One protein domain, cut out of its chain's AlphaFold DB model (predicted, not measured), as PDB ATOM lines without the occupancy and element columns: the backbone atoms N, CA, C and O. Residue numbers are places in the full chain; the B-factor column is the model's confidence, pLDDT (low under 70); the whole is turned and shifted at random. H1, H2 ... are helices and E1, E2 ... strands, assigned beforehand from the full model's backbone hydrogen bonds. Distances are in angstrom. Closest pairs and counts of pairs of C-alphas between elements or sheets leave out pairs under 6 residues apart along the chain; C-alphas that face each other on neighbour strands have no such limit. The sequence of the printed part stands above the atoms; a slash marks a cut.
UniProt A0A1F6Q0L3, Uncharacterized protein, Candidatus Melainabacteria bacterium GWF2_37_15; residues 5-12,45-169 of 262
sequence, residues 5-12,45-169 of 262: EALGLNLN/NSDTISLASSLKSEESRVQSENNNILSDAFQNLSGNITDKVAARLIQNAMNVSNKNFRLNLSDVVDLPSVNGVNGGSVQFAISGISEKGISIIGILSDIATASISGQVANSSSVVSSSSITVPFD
ATOM      1  N   GLU A   5     230.055 223.229 185.587       57.97
ATOM      2  CA  GLU A   5     231.507 223.088 185.680       57.97
ATOM      3  C   GLU A   5     231.916 221.671 186.065       57.97
ATOM      4  O   GLU A   5     232.978 221.252 185.632       57.97
ATOM      5  N   ALA A   6     231.094 220.914 186.805       57.75
ATOM      6  CA  ALA A   6     231.352 219.499 187.091       57.75
ATOM      7  C   ALA A   6     231.161 218.618 185.841       57.75
ATOM      8  O   ALA A   6     231.927 217.681 185.625       57.75
ATOM      9  N   LEU A   7     230.231 218.991 184.955       57.81
ATOM     10  CA  LEU A   7     229.904 218.277 183.712       57.81
ATOM     11  C   LEU A   7     230.824 218.620 182.530       57.81
ATOM     12  O   LEU A   7     230.668 218.072 181.445       57.81
ATOM     13  N   GLY A   8     231.787 219.523 182.725       55.81
ATOM     14  CA  GLY A   8     232.735 219.928 181.685       55.81
ATOM     15  C   GLY A   8     232.182 220.846 180.624       55.81
ATOM     16  O   GLY A   8     232.804 221.011 179.579       55.81
ATOM     17  N   LEU A   9     231.061 221.483 180.932       66.00
ATOM     18  CA  LEU A   9     230.425 222.457 180.072       66.00
ATOM     19  C   LEU A   9     231.029 223.826 180.380       66.00
ATOM     20  O   LEU A   9     230.974 224.311 181.513       66.00
ATOM     21  N   ASN A  10     231.650 224.433 179.373       59.81
ATOM     22  CA  ASN A  10     232.265 225.744 179.490       59.81
ATOM     23  C   ASN A  10     231.235 226.795 179.080       59.81
ATOM     24  O   ASN A  10     231.070 227.088 177.897       59.81
ATOM     25  N   LEU A  11     230.502 227.336 180.051       57.62
ATOM     26  CA  LEU A  11     229.658 228.498 179.789       57.62
ATOM     27  C   LEU A  11     230.571 229.648 179.369       57.62
ATOM     28  O   LEU A  11     231.478 230.023 180.115       57.62
ATOM     29  N   ASN A  12     230.355 230.182 178.169       50.03
ATOM     30  CA  ASN A  12     231.213 231.227 177.642       50.03
ATOM     31  C   ASN A  12     231.139 232.460 178.564       50.03
ATOM     32  O   ASN A  12     230.101 233.112 178.670       50.03
ATOM     33  N   ASN A  45     212.621 257.890 181.494       63.06
ATOM     34  CA  ASN A  45     212.195 256.742 182.304       63.06
ATOM     35  C   ASN A  45     211.270 255.796 181.525       63.06
ATOM     36  O   ASN A  45     211.426 254.580 181.620       63.06
ATOM     37  N   SER A  46     210.336 256.332 180.735       62.12
ATOM     38  CA  SER A  46     209.452 255.549 179.866       62.12
ATOM     39  C   SER A  46     210.244 254.770 178.811       62.12
ATOM     40  O   SER A  46     210.002 253.579 178.620       62.12
ATOM     41  N   ASP A  47     211.235 255.401 178.179       67.25
ATOM     42  CA  ASP A  47     212.110 254.766 177.189       67.25
ATOM     43  C   ASP A  47     213.000 253.688 177.823       67.25
ATOM     44  O   ASP A  47     213.190 252.622 177.241       67.25
ATOM     45  N   THR A  48     213.479 253.911 179.052       70.81
ATOM     46  CA  THR A  48     214.259 252.918 179.812       70.81
ATOM     47  C   THR A  48     213.411 251.695 180.184       70.81
ATOM     48  O   THR A  48     213.849 250.556 180.012       70.81
ATOM     49  N   ILE A  49     212.174 251.908 180.653       72.56
ATOM     50  CA  ILE A  49     211.222 250.826 180.965       72.56
ATOM     51  C   ILE A  49     210.843 250.058 179.695       72.56
ATOM     52  O   ILE A  49     210.761 248.826 179.718       72.56
ATOM     53  N   SER A  50     210.648 250.771 178.585       79.25
ATOM     54  CA  SER A  50     210.368 250.181 177.277       79.25
ATOM     55  C   SER A  50     211.537 249.311 176.807       79.25
ATOM     56  O   SER A  50     211.328 248.146 176.481       79.25
ATOM     57  N   LEU A  51     212.778 249.807 176.893       81.38
ATOM     58  CA  LEU A  51     213.978 249.065 176.493       81.38
ATOM     59  C   LEU A  51     214.185 247.802 177.340       81.38
ATOM     60  O   LEU A  51     214.478 246.738 176.796       81.38
ATOM     61  N   ALA A  52     213.985 247.889 178.658       80.38
ATOM     62  CA  ALA A  52     214.061 246.733 179.554       80.38
ATOM     63  C   ALA A  52     212.958 245.698 179.266       80.38
ATOM     64  O   ALA A  52     213.211 244.492 179.280       80.38
ATOM     65  N   SER A  53     211.741 246.158 178.966       83.75
ATOM     66  CA  SER A  53     210.622 245.281 178.603       83.75
ATOM     67  C   SER A  53     210.861 244.595 177.256       83.75
ATOM     68  O   SER A  53     210.620 243.394 177.129       83.75
ATOM     69  N   SER A  54     211.392 245.327 176.271       84.25
ATOM     70  CA  SER A  54     211.820 244.775 174.983       84.25
ATOM     71  C   SER A  54     212.935 243.747 175.151       84.25
ATOM     72  O   SER A  54     212.853 242.684 174.542       84.25
ATOM     73  N   LEU A  55     213.924 244.008 176.012       88.69
ATOM     74  CA  LEU A  55     214.996 243.051 176.292       88.69
ATOM     75  C   LEU A  55     214.451 241.762 176.906       88.69
ATOM     76  O   LEU A  55     214.759 240.686 176.414       88.69
ATOM     77  N   LYS A  56     213.572 241.854 177.907       88.25
ATOM     78  CA  LYS A  56     212.959 240.669 178.525       88.25
ATOM     79  C   LYS A  56     212.097 239.863 177.546       88.25
ATOM     80  O   LYS A  56     212.050 238.632 177.605       88.25
ATOM     81  N   SER A  57     211.398 240.555 176.646       90.75
ATOM     82  CA  SER A  57     210.649 239.904 175.569       90.75
ATOM     83  C   SER A  57     211.587 239.169 174.612       90.75
ATOM     84  O   SER A  57     211.288 238.043 174.217       90.75
ATOM     85  N   GLU A  58     212.719 239.780 174.261       91.06
ATOM     86  CA  GLU A  58     213.718 239.175 173.383       91.06
ATOM     87  C   GLU A  58     214.429 237.991 174.050       91.06
ATOM     88  O   GLU A  58     214.581 236.949 173.420       91.06
ATOM     89  N   GLU A  59     214.767 238.085 175.340       90.62
ATOM     90  CA  GLU A  59     215.275 236.958 176.135       90.62
ATOM     91  C   GLU A  59     214.322 235.765 176.072       90.62
ATOM     92  O   GLU A  59     214.741 234.645 175.793       90.62
ATOM     93  N   SER A  60     213.025 236.016 176.274       91.38
ATOM     94  CA  SER A  60     212.000 234.968 176.250       91.38
ATOM     95  C   SER A  60     211.866 234.335 174.860       91.38
ATOM     96  O   SER A  60     211.735 233.114 174.745       91.38
ATOM     97  N   ARG A  61     211.930 235.151 173.797       95.50
ATOM     98  CA  ARG A  61     211.887 234.683 172.404       95.50
ATOM     99  C   ARG A  61     213.109 233.824 172.070       95.50
ATOM    100  O   ARG A  61     212.937 232.682 171.648       95.50
ATOM    101  N   VAL A  62     214.317 234.340 172.321       92.19
ATOM    102  CA  VAL A  62     215.591 233.632 172.097       92.19
ATOM    103  C   VAL A  62     215.630 232.339 172.905       92.19
ATOM    104  O   VAL A  62     215.978 231.296 172.361       92.19
ATOM    105  N   GLN A  63     215.207 232.357 174.173       92.12
ATOM    106  CA  GLN A  63     215.171 231.155 175.009       92.12
ATOM    107  C   GLN A  63     214.222 230.096 174.439       92.12
ATOM    108  O   GLN A  63     214.584 228.919 174.371       92.12
ATOM    109  N   SER A  64     213.020 230.504 174.021       93.31
ATOM    110  CA  SER A  64     212.026 229.601 173.436       93.31
ATOM    111  C   SER A  64     212.518 228.977 172.130       93.31
ATOM    112  O   SER A  64     212.361 227.774 171.931       93.31
ATOM    113  N   GLU A  65     213.123 229.765 171.242       95.19
ATOM    114  CA  GLU A  65     213.669 229.266 169.976       95.19
ATOM    115  C   GLU A  65     214.887 228.363 170.198       95.19
ATOM    116  O   GLU A  65     214.959 227.277 169.625       95.19
ATOM    117  N   ASN A  66     215.789 228.736 171.109       94.31
ATOM    118  CA  ASN A  66     216.938 227.909 171.478       94.31
ATOM    119  C   ASN A  66     216.521 226.575 172.117       94.31
ATOM    120  O   ASN A  66     217.194 225.565 171.914       94.31
ATOM    121  N   ASN A  67     215.394 226.525 172.835       92.38
ATOM    122  CA  ASN A  67     214.842 225.262 173.334       92.38
ATOM    123  C   ASN A  67     214.352 224.349 172.199       92.38
ATOM    124  O   ASN A  67     214.554 223.137 172.273       92.38
ATOM    125  N   ASN A  68     213.761 224.912 171.139       93.50
ATOM    126  CA  ASN A  68     213.372 224.142 169.953       93.50
ATOM    127  C   ASN A  68     214.610 223.601 169.221       93.50
ATOM    128  O   ASN A  68     214.671 222.414 168.919       93.50
ATOM    129  N   ILE A  69     215.634 224.441 169.039       93.31
ATOM    130  CA  ILE A  69     216.922 224.045 168.446       93.31
ATOM    131  C   ILE A  69     217.571 222.905 169.245       93.31
ATOM    132  O   ILE A  69     218.027 221.919 168.667       93.31
ATOM    133  N   LEU A  70     217.585 223.004 170.580       92.75
ATOM    134  CA  LEU A  70     218.081 221.935 171.451       92.75
ATOM    135  C   LEU A  70     217.271 220.644 171.288       92.75
ATOM    136  O   LEU A  70     217.860 219.567 171.236       92.75
ATOM    137  N   SER A  71     215.942 220.736 171.198       91.25
ATOM    138  CA  SER A  71     215.071 219.575 170.978       91.25
ATOM    139  C   SER A  71     215.411 218.851 169.670       91.25
ATOM    140  O   SER A  71     215.602 217.635 169.678       91.25
ATOM    141  N   ASP A  72     215.561 219.586 168.568       90.25
ATOM    142  CA  ASP A  72     215.922 219.010 167.265       90.25
ATOM    143  C   ASP A  72     217.329 218.396 167.293       90.25
ATOM    144  O   ASP A  72     217.566 217.300 166.775       90.25
ATOM    145  N   ALA A  73     218.271 219.066 167.963       90.06
ATOM    146  CA  ALA A  73     219.618 218.548 168.155       90.06
ATOM    147  C   ALA A  73     219.618 217.217 168.920       90.06
ATOM    148  O   ALA A  73     220.351 216.294 168.562       90.06
ATOM    149  N   PHE A  74     218.764 217.094 169.936       91.25
ATOM    150  CA  PHE A  74     218.612 215.864 170.701       91.25
ATOM    151  C   PHE A  74     217.965 214.730 169.915       91.25
ATOM    152  O   PHE A  74     218.398 213.586 170.061       91.25
ATOM    153  N   GLN A  75     216.982 215.019 169.061       86.38
ATOM    154  CA  GLN A  75     216.418 214.009 168.161       86.38
ATOM    155  C   GLN A  75     217.511 213.425 167.257       86.38
ATOM    156  O   GLN A  75     217.673 212.206 167.204       86.38
ATOM    157  N   ASN A  76     218.336 214.281 166.650       85.06
ATOM    158  CA  ASN A  76     219.459 213.840 165.819       85.06
ATOM    159  C   ASN A  76     220.513 213.059 166.619       85.06
ATOM    160  O   ASN A  76     220.972 212.006 166.179       85.06
ATOM    161  N   LEU A  77     220.874 213.543 167.810       86.88
ATOM    162  CA  LEU A  77     221.865 212.895 168.672       86.88
ATOM    163  C   LEU A  77     221.398 211.513 169.150       86.88
ATOM    164  O   LEU A  77     222.191 210.572 169.159       86.88
ATOM    165  N   SER A  78     220.118 211.373 169.507       85.06
ATOM    166  CA  SER A  78     219.546 210.102 169.968       85.06
ATOM    167  C   SER A  78     219.664 208.989 168.924       85.06
ATOM    168  O   SER A  78     219.978 207.859 169.281       85.06
ATOM    169  N   GLY A  79     219.525 209.317 167.633       80.62
ATOM    170  CA  GLY A  79     219.695 208.354 166.542       80.62
ATOM    171  C   GLY A  79     221.130 207.839 166.380       80.62
ATOM    172  O   GLY A  79     221.334 206.760 165.827       80.62
ATOM    173  N   ASN A  80     222.125 208.574 166.890       82.62
ATOM    174  CA  ASN A  80     223.541 208.211 166.792       82.62
ATOM    175  C   ASN A  80     224.046 207.395 167.994       82.62
ATOM    176  O   ASN A  80     225.109 206.770 167.918       82.62
ATOM    177  N   ILE A  81     223.300 207.366 169.100       85.31
ATOM    178  CA  ILE A  81     223.669 206.610 170.302       85.31
ATOM    179  C   ILE A  81     223.120 205.196 170.166       85.31
ATOM    180  O   ILE A  81     222.052 204.844 170.652       85.31
ATOM    181  N   THR A  82     223.879 204.389 169.437       86.12
ATOM    182  CA  THR A  82     223.611 202.958 169.281       86.12
ATOM    183  C   THR A  82     224.044 202.173 170.516       86.12
ATOM    184  O   THR A  82     224.902 202.603 171.284       86.12
ATOM    185  N   ASP A  83     223.565 200.944 170.620       85.06
ATOM    186  CA  ASP A  83     224.031 199.917 171.554       85.06
ATOM    187  C   ASP A  83     225.563 199.789 171.649       85.06
ATOM    188  O   ASP A  83     226.142 199.685 172.731       85.06
ATOM    189  N   LYS A  84     226.262 199.885 170.512       86.56
ATOM    190  CA  LYS A  84     227.732 199.854 170.462       86.56
ATOM    191  C   LYS A  84     228.369 201.087 171.109       86.56
ATOM    192  O   LYS A  84     229.437 200.985 171.715       86.56
ATOM    193  N   VAL A  85     227.752 202.255 170.939       87.56
ATOM    194  CA  VAL A  85     228.176 203.497 171.596       87.56
ATOM    195  C   VAL A  85     227.904 203.398 173.092       87.56
ATOM    196  O   VAL A  85     228.793 203.708 173.885       87.56
ATOM    197  N   ALA A  86     226.724 202.906 173.474       88.31
ATOM    198  CA  ALA A  86     226.358 202.717 174.868       88.31
ATOM    199  C   ALA A  86     227.341 201.787 175.591       88.31
ATOM    200  O   ALA A  86     227.868 202.154 176.641       88.31
ATOM    201  N   ALA A  87     227.695 200.656 174.973       89.12
ATOM    202  CA  ALA A  87     228.695 199.732 175.503       89.12
ATOM    203  C   ALA A  87     230.047 200.418 175.772       89.12
ATOM    204  O   ALA A  87     230.623 200.256 176.847       89.12
ATOM    205  N   ARG A  88     230.542 201.236 174.831       87.56
ATOM    206  CA  ARG A  88     231.802 201.986 175.003       87.56
ATOM    207  C   ARG A  88     231.725 203.007 176.134       87.56
ATOM    208  O   ARG A  88     232.688 203.159 176.876       87.56
ATOM    209  N   LEU A  89     230.596 203.698 176.273       86.25
ATOM    210  CA  LEU A  89     230.392 204.663 177.353       86.25
ATOM    211  C   LEU A  89     230.367 203.988 178.722       86.25
ATOM    212  O   LEU A  89     231.029 204.470 179.638       86.25
ATOM    213  N   ILE A  90     229.676 202.851 178.836       87.69
ATOM    214  CA  ILE A  90     229.657 202.036 180.055       87.69
ATOM    215  C   ILE A  90     231.075 201.557 180.386       87.69
ATOM    216  O   ILE A  90     231.529 201.743 181.511       87.69
ATOM    217  N   GLN A  91     231.813 201.013 179.413       86.50
ATOM    218  CA  GLN A  91     233.204 200.587 179.608       86.50
ATOM    219  C   GLN A  91     234.098 201.732 180.089       86.50
ATOM    220  O   GLN A  91     234.860 201.557 181.039       86.50
ATOM    221  N   ASN A  92     234.015 202.897 179.444       83.25
ATOM    222  CA  ASN A  92     234.800 204.064 179.833       83.25
ATOM    223  C   ASN A  92     234.484 204.464 181.271       83.25
ATOM    224  O   ASN A  92     235.406 204.603 182.063       83.25
ATOM    225  N   ALA A  93     233.197 204.562 181.615       82.62
ATOM    226  CA  ALA A  93     232.729 204.945 182.943       82.62
ATOM    227  C   ALA A  93     233.149 203.947 184.037       82.62
ATOM    228  O   ALA A  93     233.569 204.350 185.118       82.62
ATOM    229  N   MET A  94     233.120 202.645 183.744       85.50
ATOM    230  CA  MET A  94     233.580 201.610 184.676       85.50
ATOM    231  C   MET A  94     235.097 201.648 184.901       85.50
ATOM    232  O   MET A  94     235.554 201.379 186.010       85.50
ATOM    233  N   ASN A  95     235.881 202.012 183.881       79.56
ATOM    234  CA  ASN A  95     237.346 202.059 183.946       79.56
ATOM    235  C   ASN A  95     237.912 203.386 184.475       79.56
ATOM    236  O   ASN A  95     239.130 203.525 184.595       79.56
ATOM    237  N   VAL A  96     237.063 204.363 184.801       70.94
ATOM    238  CA  VAL A  96     237.522 205.596 185.443       70.94
ATOM    239  C   VAL A  96     237.988 205.285 186.859       70.94
ATOM    240  O   VAL A  96     237.199 204.847 187.696       70.94
ATOM    241  N   SER A  97     239.273 205.517 187.122       57.31
ATOM    242  CA  SER A  97     239.856 205.463 188.468       57.31
ATOM    243  C   SER A  97     240.235 206.841 189.021       57.31
ATOM    244  O   SER A  97     240.680 206.940 190.159       57.31
ATOM    245  N   ASN A  98     240.110 207.924 188.241       51.28
ATOM    246  CA  ASN A  98     240.756 209.191 188.581       51.28
ATOM    247  C   ASN A  98     239.908 210.427 188.240       51.28
ATOM    248  O   ASN A  98     239.388 210.536 187.131       51.28
ATOM    249  N   LYS A  99     239.917 211.399 189.164       44.31
ATOM    250  CA  LYS A  99     239.160 212.674 189.238       44.31
ATOM    251  C   LYS A  99     239.234 213.615 188.020       44.31
ATOM    252  O   LYS A  99     238.687 214.713 188.061       44.31
ATOM    253  N   ASN A 100     239.947 213.234 186.963       45.22
ATOM    254  CA  ASN A 100     240.145 214.042 185.758       45.22
ATOM    255  C   ASN A 100     239.626 213.372 184.482       45.22
ATOM    256  O   ASN A 100     239.682 213.992 183.419       45.22
ATOM    257  N   PHE A 101     239.142 212.128 184.550       51.31
ATOM    258  CA  PHE A 101     238.488 211.525 183.399       51.31
ATOM    259  C   PHE A 101     237.042 212.006 183.352       51.31
ATOM    260  O   PHE A 101     236.254 211.777 184.262       51.31
ATOM    261  N   ARG A 102     236.688 212.691 182.271       59.09
ATOM    262  CA  ARG A 102     235.307 213.071 182.002       59.09
ATOM    263  C   ARG A 102     234.738 212.108 180.991       59.09
ATOM    264  O   ARG A 102     235.365 211.868 179.966       59.09
ATOM    265  N   LEU A 103     233.531 211.620 181.249       67.25
ATOM    266  CA  LEU A 103     232.732 210.951 180.232       67.25
ATOM    267  C   LEU A 103     232.357 211.968 179.157       67.25
ATOM    268  O   LEU A 103     231.327 212.637 179.241       67.25
ATOM    269  N   ASN A 104     233.236 212.122 178.170       70.44
ATOM    270  CA  ASN A 104     233.016 213.040 177.076       70.44
ATOM    271  C   ASN A 104     232.298 212.312 175.940       70.44
ATOM    272  O   ASN A 104     232.800 211.345 175.366       70.44
ATOM    273  N   LEU A 105     231.101 212.791 175.611       76.75
ATOM    274  CA  LEU A 105     230.283 212.204 174.557       76.75
ATOM    275  C   LEU A 105     230.979 212.281 173.187       76.75
ATOM    276  O   LEU A 105     230.783 211.392 172.360       76.75
ATOM    277  N   SER A 106     231.847 213.282 172.973       79.31
ATOM    278  CA  SER A 106     232.612 213.420 171.727       79.31
ATOM    279  C   SER A 106     233.643 212.313 171.500       79.31
ATOM    280  O   SER A 106     234.110 212.145 170.380       79.31
ATOM    281  N   ASP A 107     234.015 211.555 172.536       74.00
ATOM    282  CA  ASP A 107     235.005 210.478 172.402       74.00
ATOM    283  C   ASP A 107     234.417 209.246 171.697       74.00
ATOM    284  O   ASP A 107     235.144 208.359 171.244       74.00
ATOM    285  N   VAL A 108     233.086 209.166 171.624       79.44
ATOM    286  CA  VAL A 108     232.361 207.988 171.131       79.44
ATOM    287  C   VAL A 108     231.326 208.301 170.054       79.44
ATOM    288  O   VAL A 108     230.937 207.380 169.332       79.44
ATOM    289  N   VAL A 109     230.878 209.555 169.943       81.38
ATOM    290  CA  VAL A 109     229.870 210.014 168.979       81.38
ATOM    291  C   VAL A 109     230.297 211.352 168.389       81.38
ATOM    292  O   VAL A 109     230.701 212.256 169.118       81.38
ATOM    293  N   ASP A 110     230.122 211.506 167.078       80.12
ATOM    294  CA  ASP A 110     230.235 212.807 166.426       80.12
ATOM    295  C   ASP A 110     229.087 213.712 166.892       80.12
ATOM    296  O   ASP A 110     227.912 213.488 166.577       80.12
ATOM    297  N   LEU A 111     229.421 214.730 167.685       82.19
ATOM    298  CA  LEU A 111     228.437 215.680 168.190       82.19
ATOM    299  C   LEU A 111     227.965 216.604 167.061       82.19
ATOM    300  O   LEU A 111     228.794 217.120 166.306       82.19
ATOM    301  N   PRO A 112     226.651 216.865 166.942       78.44
ATOM    302  CA  PRO A 112     226.158 217.784 165.934       78.44
ATOM    303  C   PRO A 112     226.639 219.208 166.247       78.44
ATOM    304  O   PRO A 112     226.516 219.689 167.373       78.44
ATOM    305  N   SER A 113     227.153 219.903 165.230       83.81
ATOM    306  CA  SER A 113     227.435 221.337 165.323       83.81
ATOM    307  C   SER A 113     226.119 222.101 165.215       83.81
ATOM    308  O   SER A 113     225.582 222.256 164.118       83.81
ATOM    309  N   VAL A 114     225.597 222.566 166.348       87.00
ATOM    310  CA  VAL A 114     224.312 223.269 166.420       87.00
ATOM    311  C   VAL A 114     224.518 224.674 166.967       87.00
ATOM    312  O   VAL A 114     225.103 224.853 168.037       87.00
ATOM    313  N   ASN A 115     224.009 225.655 166.223       90.94
ATOM    314  CA  ASN A 115     224.045 227.064 166.590       90.94
ATOM    315  C   ASN A 115     222.653 227.522 167.031       90.94
ATOM    316  O   ASN A 115     221.648 227.121 166.444       90.94
ATOM    317  N   GLY A 116     222.618 228.373 168.048       90.12
ATOM    318  CA  GLY A 116     221.449 229.116 168.484       90.12
ATOM    319  C   GLY A 116     221.085 230.242 167.535       90.12
ATOM    320  O   GLY A 116     221.792 230.523 166.562       90.12
ATOM    321  N   VAL A 117     219.981 230.903 167.865       89.75
ATOM    322  CA  VAL A 117     219.397 232.000 167.083       89.75
ATOM    323  C   VAL A 117     220.429 233.080 166.764       89.75
ATOM    324  O   VAL A 117     220.495 233.536 165.623       89.75
ATOM    325  N   ASN A 118     221.264 233.449 167.740       88.25
ATOM    326  CA  ASN A 118     222.249 234.524 167.601       88.25
ATOM    327  C   ASN A 118     223.700 234.009 167.577       88.25
ATOM    328  O   ASN A 118     224.645 234.751 167.847       88.25
ATOM    329  N   GLY A 119     223.889 232.745 167.176       84.44
ATOM    330  CA  GLY A 119     225.208 232.154 166.928       84.44
ATOM    331  C   GLY A 119     225.874 231.516 168.148       84.44
ATOM    332  O   GLY A 119     226.989 231.012 168.025       84.44
ATOM    333  N   GLY A 120     225.203 231.495 169.303       86.94
ATOM    334  CA  GLY A 120     225.620 230.701 170.457       86.94
ATOM    335  C   GLY A 120     225.763 229.209 170.130       86.94
ATOM    336  O   GLY A 120     224.972 228.664 169.371       86.94
ATOM    337  N   SER A 121     226.754 228.515 170.687       85.81
ATOM    338  CA  SER A 121     226.989 227.091 170.391       85.81
ATOM    339  C   SER A 121     226.331 226.168 171.416       85.81
ATOM    340  O   SER A 121     226.393 226.442 172.620       85.81
ATOM    341  N   VAL A 122     225.803 225.030 170.962       87.69
ATOM    342  CA  VAL A 122     225.383 223.943 171.856       87.69
ATOM    343  C   VAL A 122     226.590 223.142 172.344       87.69
ATOM    344  O   VAL A 122     227.472 222.785 171.566       87.69
ATOM    345  N   GLN A 123     226.600 222.812 173.631       87.94
ATOM    346  CA  GLN A 123     227.512 221.842 174.231       87.94
ATOM    347  C   GLN A 123     226.714 220.681 174.818       87.94
ATOM    348  O   GLN A 123     225.697 220.902 175.474       87.94
ATOM    349  N   PHE A 124     227.196 219.455 174.610       87.31
ATOM    350  CA  PHE A 124     226.597 218.236 175.147       87.31
ATOM    351  C   PHE A 124     227.518 217.593 176.176       87.31
ATOM    352  O   PHE A 124     228.732 217.556 175.988       87.31
ATOM    353  N   ALA A 125     226.933 217.037 177.231       84.31
ATOM    354  CA  ALA A 125     227.643 216.222 178.206       84.31
ATOM    355  C   ALA A 125     226.779 215.043 178.652       84.31
ATOM    356  O   ALA A 125     225.550 215.132 178.701       84.31
ATOM    357  N   ILE A 126     227.434 213.947 179.026       85.00
ATOM    358  CA  ILE A 126     226.774 212.846 179.725       85.00
ATOM    359  C   ILE A 126     226.547 213.294 181.166       85.00
ATOM    360  O   ILE A 126     227.485 213.676 181.864       85.00
ATOM    361  N   SER A 127     225.289 213.273 181.602       83.12
ATOM    362  CA  SER A 127     224.902 213.607 182.975       83.12
ATOM    363  C   SER A 127     224.729 212.369 183.855       83.12
ATOM    364  O   SER A 127     224.738 212.497 185.079       83.12
ATOM    365  N   GLY A 128     224.610 211.180 183.256       86.12
ATOM    366  CA  GLY A 128     224.644 209.910 183.976       86.12
ATOM    367  C   GLY A 128     224.293 208.703 183.109       86.12
ATOM    368  O   GLY A 128     223.760 208.832 182.010       86.12
ATOM    369  N   ILE A 129     224.575 207.518 183.632       87.75
ATOM    370  CA  ILE A 129     224.213 206.216 183.084       87.75
ATOM    371  C   ILE A 129     223.427 205.480 184.168       87.75
ATOM    372  O   ILE A 129     223.864 205.382 185.320       87.75
ATOM    373  N   SER A 130     222.252 204.985 183.795       89.06
ATOM    374  CA  SER A 130     221.350 204.238 184.671       89.06
ATOM    375  C   SER A 130     220.774 203.029 183.937       89.06
ATOM    376  O   SER A 130     220.933 202.905 182.726       89.06
ATOM    377  N   GLU A 131     220.014 202.192 184.640       84.62
ATOM    378  CA  GLU A 131     219.217 201.108 184.040       84.62
ATOM    379  C   GLU A 131     218.234 201.604 182.970       84.62
ATOM    380  O   GLU A 131     217.818 200.850 182.108       84.62
ATOM    381  N   LYS A 132     217.852 202.885 182.999       85.12
ATOM    382  CA  LYS A 132     216.909 203.459 182.029       85.12
ATOM    383  C   LYS A 132     217.578 203.940 180.744       85.12
ATOM    384  O   LYS A 132     216.874 204.380 179.836       85.12
ATOM    385  N   GLY A 133     218.910 203.949 180.695       89.62
ATOM    386  CA  GLY A 133     219.669 204.491 179.578       89.62
ATOM    387  C   GLY A 133     220.750 205.494 179.975       89.62
ATOM    388  O   GLY A 133     221.080 205.682 181.152       89.62
ATOM    389  N   ILE A 134     221.281 206.168 178.955       89.75
ATOM    390  CA  ILE A 134     222.287 207.231 179.076       89.75
ATOM    391  C   ILE A 134     221.575 208.576 179.091       89.75
ATOM    392  O   ILE A 134     220.922 208.963 178.119       89.75
ATOM    393  N   SER A 135     221.716 209.300 180.193       90.25
ATOM    394  CA  SER A 135     221.237 210.667 180.331       90.25
ATOM    395  C   SER A 135     222.263 211.648 179.773       90.25
ATOM    396  O   SER A 135     223.439 211.640 180.145       90.25
ATOM    397  N   ILE A 136     221.799 212.511 178.876       89.50
ATOM    398  CA  ILE A 136     222.601 213.536 178.208       89.50
ATOM    399  C   ILE A 136     221.947 214.879 178.464       89.50
ATOM    400  O   ILE A 136     220.734 215.029 178.315       89.50
ATOM    401  N   ILE A 137     222.764 215.860 178.823       90.31
ATOM    402  CA  ILE A 137     222.363 217.255 178.932       90.31
ATOM    403  C   ILE A 137     223.008 218.065 177.811       90.31
ATOM    404  O   ILE A 137     224.139 217.811 177.402       90.31
ATOM    405  N   GLY A 138     222.259 219.039 177.321       90.25
ATOM    406  CA  GLY A 138     222.645 219.952 176.265       90.25
ATOM    407  C   GLY A 138     222.413 221.365 176.764       90.25
ATOM    408  O   GLY A 138     221.358 221.652 177.339       90.25
ATOM    409  N   ILE A 139     223.398 222.232 176.571       89.94
ATOM    410  CA  ILE A 139     223.326 223.638 176.962       89.94
ATOM    411  C   ILE A 139     223.662 224.496 175.765       89.94
ATOM    412  O   ILE A 139     224.689 224.299 175.121       89.94
ATOM    413  N   LEU A 140     222.808 225.478 175.514       90.81
ATOM    414  CA  LEU A 140     222.998 226.500 174.504       90.81
ATOM    415  C   LEU A 140     223.114 227.844 175.223       90.81
ATOM    416  O   LEU A 140     222.186 228.267 175.912       90.81
ATOM    417  N   SER A 141     224.276 228.485 175.097       88.88
ATOM    418  CA  SER A 141     224.516 229.841 175.610       88.88
ATOM    419  C   SER A 141     224.486 230.830 174.453       88.88
ATOM    420  O   SER A 141     225.277 230.681 173.525       88.88
ATOM    421  N   ASP A 142     223.590 231.813 174.509       89.00
ATOM    422  CA  ASP A 142     223.345 232.789 173.442       89.00
ATOM    423  C   ASP A 142     223.159 234.213 173.998       89.00
ATOM    424  O   ASP A 142     223.279 234.440 175.209       89.00
ATOM    425  N   ILE A 143     222.870 235.183 173.124       86.56
ATOM    426  CA  ILE A 143     222.607 236.587 173.497       86.56
ATOM    427  C   ILE A 143     221.215 237.004 173.036       86.56
ATOM    428  O   ILE A 143     220.824 236.723 171.911       86.56
ATOM    429  N   ALA A 144     220.498 237.749 173.870       86.44
ATOM    430  CA  ALA A 144     219.351 238.563 173.474       86.44
ATOM    431  C   ALA A 144     219.784 240.029 173.386       86.44
ATOM    432  O   ALA A 144     220.453 240.514 174.295       86.44
ATOM    433  N   THR A 145     219.425 240.736 172.311       86.50
ATOM    434  CA  THR A 145     219.730 242.169 172.155       86.50
ATOM    435  C   THR A 145     218.473 242.937 171.784       86.50
ATOM    436  O   THR A 145     217.822 242.619 170.793       86.50
ATOM    437  N   ALA A 146     218.159 243.979 172.550       85.94
ATOM    438  CA  ALA A 146     217.060 244.892 172.262       85.94
ATOM    439  C   ALA A 146     217.577 246.319 172.072       85.94
ATOM    440  O   ALA A 146     218.502 246.768 172.750       85.94
ATOM    441  N   SER A 147     216.948 247.055 171.162       82.56
ATOM    442  CA  SER A 147     217.264 248.457 170.896       82.56
ATOM    443  C   SER A 147     215.992 249.248 170.625       82.56
ATOM    444  O   SER A 147     215.089 248.752 169.951       82.56
ATOM    445  N   ILE A 148     215.960 250.496 171.083       77.56
ATOM    446  CA  ILE A 148     214.927 251.481 170.750       77.56
ATOM    447  C   ILE A 148     215.623 252.673 170.088       77.56
ATOM    448  O   ILE A 148     216.767 252.991 170.413       77.56
ATOM    449  N   SER A 149     214.955 253.314 169.126       76.25
ATOM    450  CA  SER A 149     215.504 254.470 168.408       76.25
ATOM    451  C   SER A 149     215.976 255.560 169.377       76.25
ATOM    452  O   SER A 149     215.230 255.963 170.265       76.25
ATOM    453  N   GLY A 150     217.212 256.037 169.201       66.44
ATOM    454  CA  GLY A 150     217.808 257.074 170.051       66.44
ATOM    455  C   GLY A 150     218.426 256.579 171.365       66.44
ATOM    456  O   GLY A 150     218.945 257.402 172.114       66.44
ATOM    457  N   GLN A 151     218.419 255.268 171.634       71.75
ATOM    458  CA  GLN A 151     219.031 254.657 172.819       71.75
ATOM    459  C   GLN A 151     220.148 253.678 172.438       71.75
ATOM    460  O   GLN A 151     220.159 253.103 171.347       71.75
ATOM    461  N   VAL A 152     221.094 253.472 173.357       77.06
ATOM    462  CA  VAL A 152     222.114 252.419 173.231       77.06
ATOM    463  C   VAL A 152     221.431 251.059 173.392       77.06
ATOM    464  O   VAL A 152     220.586 250.888 174.270       77.06
ATOM    465  N   ALA A 153     221.768 250.097 172.530       80.44
ATOM    466  CA  ALA A 153     221.233 248.742 172.620       80.44
ATOM    467  C   ALA A 153     221.619 248.084 173.954       80.44
ATOM    468  O   ALA A 153     222.716 248.307 174.468       80.44
ATOM    469  N   ASN A 154     220.725 247.256 174.487       79.62
ATOM    470  CA  ASN A 154     220.969 246.482 175.692       79.62
ATOM    471  C   ASN A 154     220.995 244.994 175.343       79.62
ATOM    472  O   ASN A 154     220.145 244.523 174.581       79.62
ATOM    473  N   SER A 155     221.961 244.269 175.897       83.50
ATOM    474  CA  SER A 155     222.182 242.855 175.610       83.50
ATOM    475  C   SER A 155     222.241 242.050 176.900       83.50
ATOM    476  O   SER A 155     222.732 242.528 177.921       83.50
ATOM    477  N   SER A 156     221.752 240.816 176.846       81.38
ATOM    478  CA  SER A 156     221.721 239.897 177.983       81.38
ATOM    479  C   SER A 156     222.046 238.475 177.545       81.38
ATOM    480  O   SER A 156     221.790 238.094 176.400       81.38
ATOM    481  N   SER A 157     222.619 237.690 178.457       85.50
ATOM    482  CA  SER A 157     222.884 236.272 178.228       85.50
ATOM    483  C   SER A 157     221.611 235.461 178.369       85.50
ATOM    484  O   SER A 157     220.890 235.588 179.361       85.50
ATOM    485  N   VAL A 158     221.387 234.556 177.425       86.25
ATOM    486  CA  VAL A 158     220.323 233.563 177.516       86.25
ATOM    487  C   VAL A 158     220.960 232.185 177.558       86.25
ATOM    488  O   VAL A 158     221.672 231.789 176.637       86.25
ATOM    489  N   VAL A 159     220.685 231.442 178.629       86.69
ATOM    490  CA  VAL A 159     221.084 230.039 178.753       86.69
ATOM    491  C   VAL A 159     219.840 229.171 178.630       86.69
ATOM    492  O   VAL A 159     218.931 229.228 179.462       86.69
ATOM    493  N   SER A 160     219.822 228.348 177.589       90.00
ATOM    494  CA  SER A 160     218.827 227.301 177.382       90.00
ATOM    495  C   SER A 160     219.453 225.952 177.704       90.00
ATOM    496  O   SER A 160     220.592 225.675 177.324       90.00
ATOM    497  N   SER A 161     218.718 225.096 178.407       89.94
ATOM    498  CA  SER A 161     219.172 223.747 178.742       89.94
ATOM    499  C   SER A 161     218.052 222.748 178.539       89.94
ATOM    500  O   SER A 161     216.914 223.008 178.930       89.94
ATOM    501  N   SER A 162     218.388 221.586 177.999       90.25
ATOM    502  CA  SER A 162     217.473 220.456 177.891       90.25
ATOM    503  C   SER A 162     218.244 219.152 178.094       90.25
ATOM    504  O   SER A 162     219.479 219.144 178.129       90.25
ATOM    505  N   SER A 163     217.528 218.050 178.279       90.94
ATOM    506  CA  SER A 163     218.114 216.735 178.504       90.94
ATOM    507  C   SER A 163     217.276 215.637 177.878       90.94
ATOM    508  O   SER A 163     216.047 215.727 177.868       90.94
ATOM    509  N   ILE A 164     217.938 214.560 177.470       91.12
ATOM    510  CA  ILE A 164     217.293 213.311 177.064       91.12
ATOM    511  C   ILE A 164     217.874 212.138 177.838       91.12
ATOM    512  O   ILE A 164     219.006 212.196 178.314       91.12
ATOM    513  N   THR A 165     217.110 211.054 177.902       92.00
ATOM    514  CA  THR A 165     217.630 209.734 178.254       92.00
ATOM    515  C   THR A 165     217.487 208.846 177.032       92.00
ATOM    516  O   THR A 165     216.370 208.639 176.558       92.00
ATOM    517  N   VAL A 166     218.612 208.354 176.513       90.75
ATOM    518  CA  VAL A 166     218.623 207.403 175.401       90.75
ATOM    519  C   VAL A 166     218.638 205.989 175.976       90.75
ATOM    520  O   VAL A 166     219.615 205.644 176.650       90.75
ATOM    521  N   PRO A 167     217.581 205.187 175.757       90.25
ATOM    522  CA  PRO A 167     217.563 203.805 176.210       90.25
ATOM    523  C   PRO A 167     218.574 202.971 175.416       90.25
ATOM    524  O   PRO A 167     218.834 203.242 174.245       90.25
ATOM    525  N   PHE A 168     219.114 201.942 176.055       86.88
ATOM    526  CA  PHE A 168     219.908 200.886 175.430       86.88
ATOM    527  C   PHE A 168     219.353 199.534 175.891       86.88
ATOM    528  O   PHE A 168     218.560 199.489 176.831       86.88
ATOM    529  N   ASP A 169     219.762 198.444 175.247       86.56
ATOM    530  CA  ASP A 169     219.383 197.097 175.686       86.56
ATOM    531  C   ASP A 169     220.008 196.749 177.054       86.56
ATOM    532  O   ASP A 169     221.227 196.834 177.238       86.56
TER     533      ASP A 169
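Overview. This is residues 5 to 12 and 45 to 169 of the 262 residues of an uncharacterized protein of Candidatus Melainabacteria bacterium GWF2_37_15 (UniProt A0A1F6Q0L3). A long, narrow, twisted sheet of three strands has the long helix H1 running along it over E2 and E3, and the short helix H2 runs across the strands at one end. Residues 94 to 100, of which 94 belongs to H2, stick out. The printed part has 133 residues with two named helices and three named strands, in the order H1, H2, E1, E2, E3 along the chain. The sheet has the order E1, E2, E3, all antiparallel, and the class is mixed, helices and strands. The whole is loose, with a radius of gyration of the C-alphas of 18.6 A, and spans 60 by 30 by 22 A, only just a rod.

Along the chain. In the sheet, E1 is residues 122 to 130, 23.8 A from first to last C-alpha. E2, residues 133 to 146, is the longest strand at 41.1 A. E3, residues 154 to 166, measures 39.2 A and ends with C-alpha 166 at (218.623, 207.403, 175.401). H1, residues 45 to 80, measures 52.2 A and begins with C-alpha 45 at (212.195, 256.742, 182.304). H2, residues 83 to 94, measures 16.3 A.

Arrangement. The strands form a meander, each the antiparallel neighbour of the one before, with E1 and E3 as edge strands. E1 and E2 are a hairpin, at 154 degrees between directions; N 123 and O 139 are within hydrogen-bond range at 2.8 A. E2 and E3 are a hairpin at 165 degrees, with N 140 and O 160 at 2.9 A. H1 and H2 on one face of this sheet make two layers. H1 is over E2 and E3 at a height over the sheet of 4.1 A, only just above the sheet's level. It runs along the strands, at 23 degrees to E3 on the local plane. The closest C-alphas of H1 and E2 are those of Leu 55 and Ala 146, 4.9 A apart; those of H1 and E3 are Gln 63 and Ser 160, 5.8 A. H2 runs across the strands, at 76 degrees to E1 on the local plane, with a height over the sheet of 10.0 A. The closest C-alphas of H2 and E1 are those of Ile 90 and Ile 129, 7.5 A apart. H1 and H2 are apart, though their link is tight. In H2 every O i to N i+4 pair is within hydrogen-bond range; in H1, 31 of 32 are.

Size, cuts and confidence. The C-alphas of Ser 46 and Asn 95, the two farthest apart, are separated by 60.5 A. Residues 13 to 44 are not printed, and C-alphas 12 and 45 are 32.2 A apart across the cut. The link from H2 to E1, residues 95 to 121, is long. The mean pLDDT of the printed part is 82.0; residues 5 to 12, 45 to 47, 97 to 103 and 150 are under 70.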